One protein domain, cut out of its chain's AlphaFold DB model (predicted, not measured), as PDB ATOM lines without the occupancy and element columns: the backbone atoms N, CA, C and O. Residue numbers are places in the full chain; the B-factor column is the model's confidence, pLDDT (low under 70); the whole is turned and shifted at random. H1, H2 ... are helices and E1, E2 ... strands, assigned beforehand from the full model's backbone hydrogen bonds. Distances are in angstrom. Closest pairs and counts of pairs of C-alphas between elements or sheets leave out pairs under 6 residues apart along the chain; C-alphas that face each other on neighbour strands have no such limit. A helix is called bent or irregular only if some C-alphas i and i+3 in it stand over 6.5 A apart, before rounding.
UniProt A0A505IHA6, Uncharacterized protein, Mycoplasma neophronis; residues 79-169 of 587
ATOM      1  N   GLU A  79     -19.365 -52.301  22.491       43.62
ATOM      2  CA  GLU A  79     -18.559 -51.931  23.675       43.62
ATOM      3  C   GLU A  79     -17.060 -52.181  23.446       43.62
ATOM      4  O   GLU A  79     -16.238 -51.322  23.768       43.62
ATOM      5  N   LEU A  80     -16.694 -53.298  22.801       46.62
ATOM      6  CA  LEU A  80     -15.314 -53.556  22.366       46.62
ATOM      7  C   LEU A  80     -14.883 -52.597  21.239       46.62
ATOM      8  O   LEU A  80     -13.739 -52.142  21.236       46.62
ATOM      9  N   GLU A  81     -15.782 -52.211  20.328       53.22
ATOM     10  CA  GLU A  81     -15.482 -51.267  19.238       53.22
ATOM     11  C   GLU A  81     -15.339 -49.806  19.698       53.22
ATOM     12  O   GLU A  81     -14.528 -49.070  19.130       53.22
ATOM     13  N   ASN A  82     -16.065 -49.369  20.735       54.91
ATOM     14  CA  ASN A  82     -15.890 -48.020  21.293       54.91
ATOM     15  C   ASN A  82     -14.540 -47.850  22.011       54.91
ATOM     16  O   ASN A  82     -13.971 -46.757  21.968       54.91
ATOM     17  N   SER A  83     -13.990 -48.934  22.572       63.09
ATOM     18  CA  SER A  83     -12.671 -48.940  23.223       63.09
ATOM     19  C   SER A  83     -11.509 -48.652  22.255       63.09
ATOM     20  O   SER A  83     -10.494 -48.076  22.645       63.09
ATOM     21  N   PHE A  84     -11.655 -48.979  20.961       70.06
ATOM     22  CA  PHE A  84     -10.594 -48.784  19.960       70.06
ATOM     23  C   PHE A  84     -10.265 -47.301  19.724       70.06
ATOM     24  O   PHE A  84      -9.113 -46.938  19.469       70.06
ATOM     25  N   PHE A  85     -11.268 -46.427  19.849       80.19
ATOM     26  CA  PHE A  85     -11.124 -44.983  19.652       80.19
ATOM     27  C   PHE A  85     -10.868 -44.213  20.949       80.19
ATOM     28  O   PHE A  85     -10.768 -42.980  20.909       80.19
ATOM     29  N   GLU A  86     -10.710 -44.898  22.082       85.38
ATOM     30  CA  GLU A  86     -10.397 -44.245  23.347       85.38
ATOM     31  C   GLU A  86      -9.019 -43.571  23.309       85.38
ATOM     32  O   GLU A  86      -8.053 -44.033  22.687       85.38
ATOM     33  N   GLY A  87      -8.958 -42.400  23.939       88.56
ATOM     34  CA  GLY A  87      -7.710 -41.693  24.189       88.56
ATOM     35  C   GLY A  87      -6.909 -42.350  25.310       88.56
ATOM     36  O   GLY A  87      -7.386 -43.229  26.019       88.56
ATOM     37  N   GLY A  88      -5.674 -41.906  25.500       90.06
ATOM     38  CA  GLY A  88      -4.813 -42.432  26.554       90.06
ATOM     39  C   GLY A  88      -3.377 -41.953  26.422       90.06
ATOM     40  O   GLY A  88      -3.095 -41.007  25.685       90.06
ATOM     41  N   THR A  89      -2.463 -42.635  27.109       89.56
ATOM     42  CA  THR A  89      -1.017 -42.393  27.021       89.56
ATOM     43  C   THR A  89      -0.284 -43.687  26.675       89.56
ATOM     44  O   THR A  89      -0.501 -44.712  27.315       89.56
ATOM     45  N   LEU A  90       0.603 -43.643  25.678       86.12
ATOM     46  CA  LEU A  90       1.403 -44.777  25.214       86.12
ATOM     47  C   LEU A  90       2.774 -44.284  24.736       86.12
ATOM     48  O   LEU A  90       2.866 -43.308  23.995       86.12
ATOM     49  N   ASN A  91       3.854 -44.940  25.176       82.62
ATOM     50  CA  ASN A  91       5.244 -44.581  24.845       82.62
ATOM     51  C   ASN A  91       5.608 -43.101  25.098       82.62
ATOM     52  O   ASN A  91       6.450 -42.537  24.409       82.62
ATOM     53  N   GLY A  92       4.986 -42.467  26.098       83.88
ATOM     54  CA  GLY A  92       5.212 -41.054  26.429       83.88
ATOM     55  C   GLY A  92       4.421 -40.054  25.576       83.88
ATOM     56  O   GLY A  92       4.521 -38.855  25.828       83.88
ATOM     57  N   LEU A  93       3.610 -40.528  24.623       91.38
ATOM     58  CA  LEU A  93       2.667 -39.719  23.851       91.38
ATOM     59  C   LEU A  93       1.255 -39.872  24.414       91.38
ATOM     60  O   LEU A  93       0.815 -40.979  24.710       91.38
ATOM     61  N   THR A  94       0.535 -38.763  24.532       93.38
ATOM     62  CA  THR A  94      -0.861 -38.720  24.971       93.38
ATOM     63  C   THR A  94      -1.743 -38.320  23.805       93.38
ATOM     64  O   THR A  94      -1.549 -37.243  23.237       93.38
ATOM     65  N   SER A  95      -2.725 -39.157  23.481       93.19
ATOM     66  CA  SER A  95      -3.707 -38.889  22.433       93.19
ATOM     67  C   SER A  95      -5.098 -38.708  23.030       93.19
ATOM     68  O   SER A  95      -5.505 -39.481  23.895       93.19
ATOM     69  N   ASN A  96      -5.852 -37.713  22.562       92.12
ATOM     70  CA  ASN A  96      -7.243 -37.516  22.992       92.12
ATOM     71  C   ASN A  96      -8.193 -38.617  22.485       92.12
ATOM     72  O   ASN A  96      -9.261 -38.808  23.062       92.12
ATOM     73  N   LYS A  97      -7.819 -39.303  21.401       89.06
ATOM     74  CA  LYS A  97      -8.546 -40.408  20.772       89.06
ATOM     75  C   LYS A  97      -7.567 -41.377  20.133       89.06
ATOM     76  O   LYS A  97      -6.488 -40.969  19.712       89.06
ATOM     77  N   PHE A  98      -7.973 -42.631  20.011       86.94
ATOM     78  CA  PHE A  98      -7.239 -43.667  19.297       86.94
ATOM     79  C   PHE A  98      -5.778 -43.796  19.767       86.94
ATOM     80  O   PHE A  98      -4.832 -43.528  19.029       86.94
ATOM     81  N   ILE A  99      -5.569 -44.193  21.023       82.38
ATOM     82  CA  ILE A  99      -4.227 -44.221  21.628       82.38
ATOM     83  C   ILE A  99      -3.207 -45.091  20.869       82.38
ATOM     84  O   ILE A  99      -2.026 -44.747  20.772       82.38
ATOM     85  N   ASN A 100      -3.662 -46.182  20.249       85.94
ATOM     86  CA  ASN A 100      -2.807 -47.063  19.453       85.94
ATOM     87  C   ASN A 100      -2.282 -46.406  18.166       85.94
ATOM     88  O   ASN A 100      -1.313 -46.910  17.597       85.94
ATOM     89  N   PHE A 101      -2.844 -45.269  17.742       87.06
ATOM     90  CA  PHE A 101      -2.387 -44.513  16.576       87.06
ATOM     91  C   PHE A 101      -0.886 -44.210  16.643       87.06
ATOM     92  O   PHE A 101      -0.157 -44.445  15.681       87.06
ATOM     93  N   ALA A 102      -0.398 -43.774  17.809       86.44
ATOM     94  CA  ALA A 102       1.017 -43.471  18.009       86.44
ATOM     95  C   ALA A 102       1.923 -44.700  17.818       86.44
ATOM     96  O   ALA A 102       3.032 -44.568  17.314       86.44
ATOM     97  N   LYS A 103       1.453 -45.901  18.181       87.44
ATOM     98  CA  LYS A 103       2.194 -47.157  17.996       87.44
ATOM     99  C   LYS A 103       2.136 -47.646  16.549       87.44
ATOM    100  O   LYS A 103       3.154 -48.078  16.023       87.44
ATOM    101  N   LEU A 104       0.971 -47.570  15.907       90.50
ATOM    102  CA  LEU A 104       0.773 -48.010  14.520       90.50
ATOM    103  C   LEU A 104       1.642 -47.222  13.531       90.50
ATOM    104  O   LEU A 104       2.184 -47.794  12.583       90.50
ATOM    105  N   TYR A 105       1.804 -45.926  13.794       91.56
ATOM    106  CA  TYR A 105       2.662 -45.017  13.037       91.56
ATOM    107  C   TYR A 105       4.104 -44.927  13.556       91.56
ATOM    108  O   TYR A 105       4.893 -44.154  13.016       91.56
ATOM    109  N   ASP A 106       4.451 -45.706  14.588       90.25
ATOM    110  CA  ASP A 106       5.763 -45.688  15.243       90.25
ATOM    111  C   ASP A 106       6.229 -44.257  15.580       90.25
ATOM    112  O   ASP A 106       7.328 -43.830  15.240       90.25
ATOM    113  N   LEU A 107       5.365 -43.445  16.185       91.19
ATOM    114  CA  LEU A 107       5.703 -42.063  16.515       91.19
ATOM    115  C   LEU A 107       6.727 -42.024  17.657       91.19
ATOM    116  O   LEU A 107       6.543 -42.634  18.713       91.19
ATOM    117  N   ASN A 108       7.803 -41.261  17.469       86.81
ATOM    118  CA  ASN A 108       8.885 -41.141  18.435       86.81
ATOM    119  C   ASN A 108       8.648 -39.953  19.378       86.81
ATOM    120  O   ASN A 108       8.836 -38.795  18.999       86.81
ATOM    121  N   ALA A 109       8.321 -40.250  20.637       87.12
ATOM    122  CA  ALA A 109       8.126 -39.250  21.688       87.12
ATOM    123  C   ALA A 109       9.383 -38.430  22.020       87.12
ATOM    124  O   ALA A 109       9.272 -37.329  22.554       87.12
ATOM    125  N   ASN A 110      10.579 -38.950  21.723       82.19
ATOM    126  CA  ASN A 110      11.843 -38.244  21.960       82.19
ATOM    127  C   ASN A 110      12.226 -37.297  20.812       82.19
ATOM    128  O   ASN A 110      13.213 -36.577  20.939       82.19
ATOM    129  N   ALA A 111      11.478 -37.303  19.708       81.75
ATOM    130  CA  ALA A 111      11.664 -36.386  18.592       81.75
ATOM    131  C   ALA A 111      10.668 -35.219  18.678       81.75
ATOM    132  O   ALA A 111       9.624 -35.321  19.331       81.75
ATOM    133  N   LEU A 112      10.998 -34.105  18.017       86.69
ATOM    134  CA  LEU A 112      10.057 -33.003  17.830       86.69
ATOM    135  C   LEU A 112       8.839 -33.487  17.030       86.69
ATOM    136  O   LEU A 112       8.900 -34.461  16.273       86.69
ATOM    137  N   ALA A 113       7.724 -32.781  17.176       90.44
ATOM    138  CA  ALA A 113       6.498 -33.086  16.451       90.44
ATOM    139  C   ALA A 113       6.725 -33.060  14.924       90.44
ATOM    140  O   ALA A 113       6.345 -33.992  14.216       90.44
ATOM    141  N   SER A 114       7.429 -32.047  14.420       89.75
ATOM    142  CA  SER A 114       7.762 -31.884  13.000       89.75
ATOM    143  C   SER A 114       8.590 -33.034  12.424       89.75
ATOM    144  O   SER A 114       8.386 -33.421  11.277       89.75
ATOM    145  N   GLN A 115       9.458 -33.645  13.233       86.81
ATOM    146  CA  GLN A 115      10.307 -34.777  12.839       86.81
ATOM    147  C   GLN A 115       9.536 -36.097  12.688       86.81
ATOM    148  O   GLN A 115      10.082 -37.088  12.213       86.81
ATOM    149  N   ASN A 116       8.271 -36.131  13.105       89.38
ATOM    150  CA  ASN A 116       7.401 -37.291  12.949       89.38
ATOM    151  C   ASN A 116       6.472 -37.180  11.726       89.38
ATOM    152  O   ASN A 116       5.764 -38.139  11.427       89.38
ATOM    153  N   LEU A 117       6.462 -36.047  11.011       88.75
ATOM    154  CA  LEU A 117       5.501 -35.780   9.932       88.75
ATOM    155  C   LEU A 117       5.560 -36.798   8.792       88.75
ATOM    156  O   LEU A 117       4.519 -37.228   8.305       88.75
ATOM    157  N   GLU A 118       6.754 -37.226   8.391       86.56
ATOM    158  CA  GLU A 118       6.909 -38.197   7.302       86.56
ATOM    159  C   GLU A 118       6.323 -39.569   7.639       86.56
ATOM    160  O   GLU A 118       5.923 -40.305   6.743       86.56
ATOM    161  N   ARG A 119       6.214 -39.899   8.932       89.38
ATOM    162  CA  ARG A 119       5.586 -41.146   9.383       89.38
ATOM    163  C   ARG A 119       4.075 -41.112   9.160       89.38
ATOM    164  O   ARG A 119       3.476 -42.155   8.930       89.38
ATOM    165  N   LEU A 120       3.457 -39.930   9.194       91.38
ATOM    166  CA  LEU A 120       2.009 -39.732   9.113       91.38
ATOM    167  C   LEU A 120       1.502 -39.761   7.664       91.38
ATOM    168  O   LEU A 120       1.115 -38.737   7.107       91.38
ATOM    169  N   GLN A 121       1.476 -40.950   7.063       92.31
ATOM    170  CA  GLN A 121       0.946 -41.175   5.713       92.31
ATOM    171  C   GLN A 121      -0.276 -42.109   5.721       92.31
ATOM    172  O   GLN A 121      -0.400 -42.947   6.617       92.31
ATOM    173  N   PRO A 122      -1.188 -42.019   4.738       94.00
ATOM    174  CA  PRO A 122      -2.239 -43.020   4.554       94.00
ATOM    175  C   PRO A 122      -1.655 -44.439   4.522       94.00
ATOM    176  O   PRO A 122      -0.634 -44.684   3.876       94.00
ATOM    177  N   LYS A 123      -2.271 -45.370   5.252       94.62
ATOM    178  CA  LYS A 123      -1.756 -46.731   5.434       94.62
ATOM    179  C   LYS A 123      -2.885 -47.708   5.755       94.62
ATOM    180  O   LYS A 123      -3.897 -47.327   6.338       94.62
ATOM    181  N   ASN A 124      -2.695 -48.964   5.362       93.31
ATOM    182  CA  ASN A 124      -3.594 -50.075   5.653       93.31
ATOM    183  C   ASN A 124      -2.898 -51.083   6.586       93.31
ATOM    184  O   ASN A 124      -1.714 -51.375   6.397       93.31
ATOM    185  N   TRP A 125      -3.638 -51.596   7.564       92.44
ATOM    186  CA  TRP A 125      -3.251 -52.671   8.470       92.44
ATOM    187  C   TRP A 125      -4.298 -53.784   8.393       92.44
ATOM    188  O   TRP A 125      -5.320 -53.749   9.084       92.44
ATOM    189  N   ASP A 126      -4.030 -54.765   7.531       89.19
ATOM    190  CA  ASP A 126      -4.948 -55.876   7.252       89.19
ATOM    191  C   ASP A 126      -5.177 -56.778   8.479       89.19
ATOM    192  O   ASP A 126      -6.234 -57.384   8.624       89.19
ATOM    193  N   ASP A 127      -4.199 -56.853   9.384       87.31
ATOM    194  CA  ASP A 127      -4.212 -57.675  10.598       87.31
ATOM    195  C   ASP A 127      -5.199 -57.187  11.666       87.31
ATOM    196  O   ASP A 127      -5.645 -57.974  12.502       87.31
ATOM    197  N   ILE A 128      -5.562 -55.906  11.622       87.25
ATOM    198  CA  ILE A 128      -6.530 -55.283  12.533       87.25
ATOM    199  C   ILE A 128      -7.709 -54.639  11.789       87.25
ATOM    200  O   ILE A 128      -8.416 -53.836  12.387       87.25
ATOM    201  N   ASP A 129      -7.906 -54.960  10.503       89.44
ATOM    202  CA  ASP A 129      -8.955 -54.404   9.624       89.44
ATOM    203  C   ASP A 129      -9.074 -52.867   9.733       89.44
ATOM    204  O   ASP A 129     -10.157 -52.303   9.918       89.44
ATOM    205  N   LEU A 130      -7.928 -52.171   9.679       91.12
ATOM    206  CA  LEU A 130      -7.839 -50.711   9.767       91.12
ATOM    207  C   LEU A 130      -7.246 -50.116   8.492       91.12
ATOM    208  O   LEU A 130      -6.081 -50.333   8.168       91.12
ATOM    209  N   ILE A 131      -8.001 -49.227   7.854       92.69
ATOM    210  CA  ILE A 131      -7.571 -48.476   6.677       92.69
ATOM    211  C   ILE A 131      -7.608 -46.984   7.004       92.69
ATOM    212  O   ILE A 131      -8.673 -46.442   7.286       92.69
ATOM    213  N   ILE A 132      -6.471 -46.298   6.893       94.38
ATOM    214  CA  ILE A 132      -6.385 -44.833   6.898       94.38
ATOM    215  C   ILE A 132      -6.179 -44.359   5.464       94.38
ATOM    216  O   ILE A 132      -5.120 -44.575   4.877       94.38
ATOM    217  N   THR A 133      -7.195 -43.716   4.892       93.62
ATOM    218  CA  THR A 133      -7.207 -43.255   3.495       93.62
ATOM    219  C   THR A 133      -6.732 -41.814   3.336       93.62
ATOM    220  O   THR A 133      -6.315 -41.429   2.246       93.62
ATOM    221  N   GLY A 134      -6.757 -41.018   4.406       93.31
ATOM    222  CA  GLY A 134      -6.295 -39.633   4.385       93.31
ATOM    223  C   GLY A 134      -5.858 -39.149   5.759       93.31
ATOM    224  O   GLY A 134      -6.492 -39.481   6.760       93.31
ATOM    225  N   ILE A 135      -4.791 -38.352   5.787       93.88
ATOM    226  CA  ILE A 135      -4.323 -37.615   6.962       93.88
ATOM    227  C   ILE A 135      -4.133 -36.155   6.550       93.88
ATOM    228  O   ILE A 135      -3.377 -35.865   5.627       93.88
ATOM    229  N   GLU A 136      -4.802 -35.242   7.244       91.88
ATOM    230  CA  GLU A 136      -4.602 -33.799   7.131       91.88
ATOM    231  C   GLU A 136      -4.016 -33.270   8.445       91.88
ATOM    232  O   GLU A 136      -4.560 -33.521   9.523       91.88
ATOM    233  N   ILE A 137      -2.917 -32.516   8.370       92.25
ATOM    234  CA  ILE A 137      -2.318 -31.860   9.536       92.25
ATOM    235  C   ILE A 137      -3.048 -30.536   9.788       92.25
ATOM    236  O   ILE A 137      -2.820 -29.552   9.092       92.25
ATOM    237  N   ILE A 138      -3.908 -30.495  10.805       92.31
ATOM    238  CA  ILE A 138      -4.662 -29.286  11.173       92.31
ATOM    239  C   ILE A 138      -3.723 -28.269  11.821       92.31
ATOM    240  O   ILE A 138      -3.713 -27.083  11.472       92.31
ATOM    241  N   SER A 139      -2.949 -28.744  12.798       93.62
ATOM    242  CA  SER A 139      -1.941 -27.943  13.467       93.62
ATOM    243  C   SER A 139      -0.793 -28.779  14.014       93.62
ATOM    244  O   SER A 139      -0.907 -29.979  14.256       93.62
ATOM    245  N   LEU A 140       0.345 -28.129  14.201       94.88
ATOM    246  CA  LEU A 140       1.555 -28.709  14.760       94.88
ATOM    247  C   LEU A 140       2.295 -27.616  15.510       94.88
ATOM    248  O   LEU A 140       2.380 -26.496  15.019       94.88
ATOM    249  N   SER A 141       2.859 -27.929  16.671       94.12
ATOM    250  CA  SER A 141       3.757 -27.010  17.367       94.12
ATOM    251  C   SER A 141       4.868 -27.789  18.047       94.12
ATOM    252  O   SER A 141       4.629 -28.499  19.027       94.12
ATOM    253  N   ASP A 142       6.093 -27.609  17.554       91.25
ATOM    254  CA  ASP A 142       7.292 -28.166  18.183       91.25
ATOM    255  C   ASP A 142       7.504 -27.587  19.587       91.25
ATOM    256  O   ASP A 142       7.763 -28.331  20.529       91.25
ATOM    257  N   GLU A 143       7.303 -26.275  19.768       88.88
ATOM    258  CA  GLU A 143       7.428 -25.605  21.074       88.88
ATOM    259  C   GLU A 143       6.498 -26.224  22.133       88.88
ATOM    260  O   GLU A 143       6.879 -26.417  23.293       88.88
ATOM    261  N   LYS A 144       5.268 -26.566  21.736       91.44
ATOM    262  CA  LYS A 144       4.286 -27.177  22.636       91.44
ATOM    263  C   LYS A 144       4.359 -28.707  22.655       91.44
ATOM    264  O   LYS A 144       3.773 -29.304  23.559       91.44
ATOM    265  N   GLY A 145       5.103 -29.328  21.739       91.94
ATOM    266  CA  GLY A 145       5.216 -30.781  21.593       91.94
ATOM    267  C   GLY A 145       3.878 -31.434  21.239       91.94
ATOM    268  O   GLY A 145       3.470 -32.385  21.914       91.94
ATOM    269  N   LEU A 146       3.169 -30.885  20.242       94.75
ATOM    270  CA  LEU A 146       1.831 -31.338  19.839       94.75
ATOM    271  C   LEU A 146       1.648 -31.429  18.321       94.75
ATOM    272  O   LEU A 146       2.229 -30.646  17.570       94.75
ATOM    273  N   ILE A 147       0.767 -32.338  17.903       95.00
ATOM    274  CA  ILE A 147       0.227 -32.460  16.544       95.00
ATOM    275  C   ILE A 147      -1.285 -32.673  16.651       95.00
ATOM    276  O   ILE A 147      -1.737 -33.525  17.413       95.00
ATOM    277  N   ALA A 148      -2.062 -31.926  15.876       94.25
ATOM    278  CA  ALA A 148      -3.479 -32.159  15.647       94.25
ATOM    279  C   ALA A 148      -3.700 -32.560  14.186       94.25
ATOM    280  O   ALA A 148      -3.307 -31.838  13.268       94.25
ATOM    281  N   ILE A 149      -4.349 -33.700  13.975       94.00
ATOM    282  CA  ILE A 149      -4.618 -34.265  12.654       94.00
ATOM    283  C   ILE A 149      -6.103 -34.577  12.478       94.00
ATOM    284  O   ILE A 149      -6.800 -34.906  13.438       94.00
ATOM    285  N   LYS A 150      -6.567 -34.515  11.234       93.69
ATOM    286  CA  LYS A 150      -7.816 -35.125  10.775       93.69
ATOM    287  C   LYS A 150      -7.478 -36.378  10.005       93.69
ATOM    288  O   LYS A 150      -6.647 -36.325   9.101       93.69
ATOM    289  N   ILE A 151      -8.138 -37.478  10.333       94.00
ATOM    290  CA  ILE A 151      -7.996 -38.721   9.581       94.00
ATOM    291  C   ILE A 151      -9.328 -39.166   8.984       94.00
ATOM    292  O   ILE A 151     -10.384 -39.003   9.599       94.00
ATOM    293  N   ASN A 152      -9.244 -39.751   7.793       94.31
ATOM    294  CA  ASN A 152     -10.337 -40.442   7.116       94.31
ATOM    295  C   ASN A 152      -9.962 -41.911   6.974       94.31
ATOM    296  O   ASN A 152      -8.793 -42.236   6.737       94.31
ATOM    297  N   GLY A 153     -10.938 -42.800   7.111       93.69
ATOM    298  CA  GLY A 153     -10.644 -44.218   7.065       93.69
ATOM    299  C   GLY A 153     -11.809 -45.118   7.418       93.69
ATOM    300  O   GLY A 153     -12.979 -44.735   7.377       93.69
ATOM    301  N   LYS A 154     -11.461 -46.356   7.740       91.50
ATOM    302  CA  LYS A 154     -12.389 -47.416   8.100       91.50
ATOM    303  C   LYS A 154     -11.725 -48.355   9.101       91.50
ATOM    304  O   LYS A 154     -10.555 -48.680   8.942       91.50
ATOM    305  N   TYR A 155     -12.477 -48.768  10.115       88.69
ATOM    306  CA  TYR A 155     -12.098 -49.819  11.057       88.69
ATOM    307  C   TYR A 155     -13.206 -50.873  11.068       88.69
ATOM    308  O   TYR A 155     -14.390 -50.520  11.162       88.69
ATOM    309  N   ASN A 156     -12.852 -52.146  10.910       86.50
ATOM    310  CA  ASN A 156     -13.802 -53.212  10.604       86.50
ATOM    311  C   ASN A 156     -14.704 -52.809   9.427       86.50
ATOM    312  O   ASN A 156     -14.239 -52.459   8.350       86.50
ATOM    313  N   LYS A 157     -16.029 -52.762   9.616       83.00
ATOM    314  CA  LYS A 157     -16.995 -52.339   8.585       83.00
ATOM    315  C   LYS A 157     -17.366 -50.850   8.641       83.00
ATOM    316  O   LYS A 157     -18.039 -50.386   7.721       83.00
ATOM    317  N   LYS A 158     -16.942 -50.102   9.667       83.38
ATOM    318  CA  LYS A 158     -17.389 -48.723   9.932       83.38
ATOM    319  C   LYS A 158     -16.401 -47.700   9.373       83.38
ATOM    320  O   LYS A 158     -15.226 -47.704   9.736       83.38
ATOM    321  N   SER A 159     -16.879 -46.812   8.505       88.19
ATOM    322  CA  SER A 159     -16.107 -45.652   8.055       88.19
ATOM    323  C   SER A 159     -16.122 -44.547   9.107       88.19
ATOM    324  O   SER A 159     -17.107 -44.363   9.824       88.19
ATOM    325  N   PHE A 160     -15.037 -43.789   9.176       88.88
ATOM    326  CA  PHE A 160     -14.963 -42.548   9.930       88.88
ATOM    327  C   PHE A 160     -14.400 -41.452   9.032       88.88
ATOM    328  O   PHE A 160     -13.363 -41.621   8.389       88.88
ATOM    329  N   ASP A 161     -15.090 -40.317   9.033       88.94
ATOM    330  CA  ASP A 161     -14.728 -39.142   8.253       88.94
ATOM    331  C   ASP A 161     -14.380 -37.995   9.202       88.94
ATOM    332  O   ASP A 161     -15.111 -37.702  10.151       88.94
ATOM    333  N   ASN A 162     -13.266 -37.321   8.926       88.94
ATOM    334  CA  ASN A 162     -12.755 -36.163   9.653       88.94
ATOM    335  C   ASN A 162     -12.584 -36.409  11.159       88.94
ATOM    336  O   ASN A 162     -12.899 -35.545  11.986       88.94
ATOM    337  N   LEU A 163     -12.075 -37.586  11.534       91.06
ATOM    338  CA  LEU A 163     -11.790 -37.887  12.930       91.06
ATOM    339  C   LEU A 163     -10.602 -37.038  13.402       91.06
ATOM    340  O   LEU A 163      -9.475 -37.218  12.944       91.06
ATOM    341  N   ASN A 164     -10.862 -36.116  14.331       91.81
ATOM    342  CA  ASN A 164      -9.837 -35.256  14.920       91.81
ATOM    343  C   ASN A 164      -9.055 -36.003  16.010       91.81
ATOM    344  O   ASN A 164      -9.637 -36.404  17.025       91.81
ATOM    345  N   ILE A 165      -7.741 -36.109  15.831       93.38
ATOM    346  CA  ILE A 165      -6.804 -36.697  16.789       93.38
ATOM    347  C   ILE A 165      -5.771 -35.639  17.179       93.38
ATOM    348  O   ILE A 165      -5.082 -35.083  16.333       93.38
ATOM    349  N   ASN A 166      -5.651 -35.390  18.478       94.38
ATOM    350  CA  ASN A 166      -4.667 -34.503  19.080       94.38
ATOM    351  C   ASN A 166      -3.672 -35.350  19.865       94.38
ATOM    352  O   ASN A 166      -4.032 -35.945  20.881       94.38
ATOM    353  N   ILE A 167      -2.428 -35.356  19.406       94.81
ATOM    354  CA  ILE A 167      -1.314 -36.074  20.009       94.81
ATOM    355  C   ILE A 167      -0.395 -35.049  20.665       94.81
ATOM    356  O   ILE A 167       0.022 -34.069  20.050       94.81
ATOM    357  N   SER A 168      -0.074 -35.271  21.929       94.38
ATOM    358  CA  SER A 168       0.807 -34.437  22.742       94.38
ATOM    359  C   SER A 168       1.870 -35.295  23.419       94.38
ATOM    360  O   SER A 168       1.772 -36.518  23.428       94.38
ATOM    361  N   GLY A 169       2.893 -34.669  23.998       88.38
ATOM    362  CA  GLY A 169       3.951 -35.386  24.723       88.38
ATOM    363  C   GLY A 169       5.229 -35.614  23.918       88.38
ATOM    364  O   GLY A 169       6.181 -36.157  24.475       88.38
TER     365      GLY A 169
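Overview. This is residues 79 to 169 of the 587 residues of an uncharacterized protein of Mycoplasma neophronis (UniProt A0A505IHA6). Picture one twisted, curled sheet of six strands, a trough whose back is made by the three long, bent strands E4, E5 and E6, with the short hairpin of E1 and E2 at one edge and the short E3 at the other. The small helix H2 sits in the opening between those two edges, while H1 and H3 only graze the sheet. The printed part has 91 residues, with three named helices and six named strands in the order H1 E1 E2 H2 H3 E3 E4 E5 E6; the sheet runs E1 E2 E6 E5 E4 E3, antiparallel throughout, and the class is mixed. The whole is compact, with a radius of gyration of the C-alphas of 12.5 A, and its outline is elongated, 38 by 23 by 21 A.

Along the chain. Find C-alpha 79 at (-18.559, -51.931, 23.675), where H1, residues 79 to 84, begins. E1 follows with residues 86 to 90, then E2 with residues 93 to 97 and H2 with residues 101 to 104. H3 takes residues 114 to 119; it is irregular, with C-alphas 115 and 118 7.3 A apart. After E3, residues 123 to 125, look for C-alpha 130 at (-7.839, -50.711, 9.767): from there E4 runs 27.5 A to residue 141. E5, residues 146 to 155, spans 24.8 A, and E6, residues 158 to 168, spans 26.4 A, ending at C-alpha 168 at (0.807, -34.437, 22.742).

Arrangement. Start with E3, E4, E5 and E6, a meander, each strand the antiparallel neighbour of the one before. E4 bends by 75 degrees at residue 133, E5 by 71 degrees at 152 and E6 by 73 degrees at 161. Between E4 and E5, look at N 136 and O 150, 2.8 A apart; between E5 and E6, at N 149 and O 165, 2.8 A. At the edge strand E3, N 125 and O 130 of E4 are 2.8 A apart. Past E6, N 96 of E2 and O 166 are 3.0 A apart, and in the hairpin of E1 and E2, N 88 and O 95 are 2.9 A apart. The edge strands E1 and E3 are apart. H2 stands at the sheet's level, at a height over the sheet of 1.5 A; its closest C-alphas to E2 are those of Ala 102 and Leu 93, 7.1 A. H3 only grazes the sheet with residues 114 to 117; its closest C-alphas to E4 are those of Ser 114 and Leu 140, 7.2 A. H1 is only just on the sheet, with 5 pairs of C-alphas within 10 A, and only grazes it with residues 81 to 84. Of the O i to N i+4 pairs, H1 has 1 of 2 within hydrogen-bond range and H3 0 of 2, beside 2 of 3 O i to N i+3 pairs; H2 is too short for an i+4 pair.

Size, cuts and confidence. The two C-alphas farthest apart, those of Glu 143 and Lys 157, are 38.3 A apart. The printed part has no cut, and no link is long; that from H2 to H3, nine residues, is short and the others are tight. The mean pLDDT of the printed part is 87.7, and residues 79 to 83 are under 70.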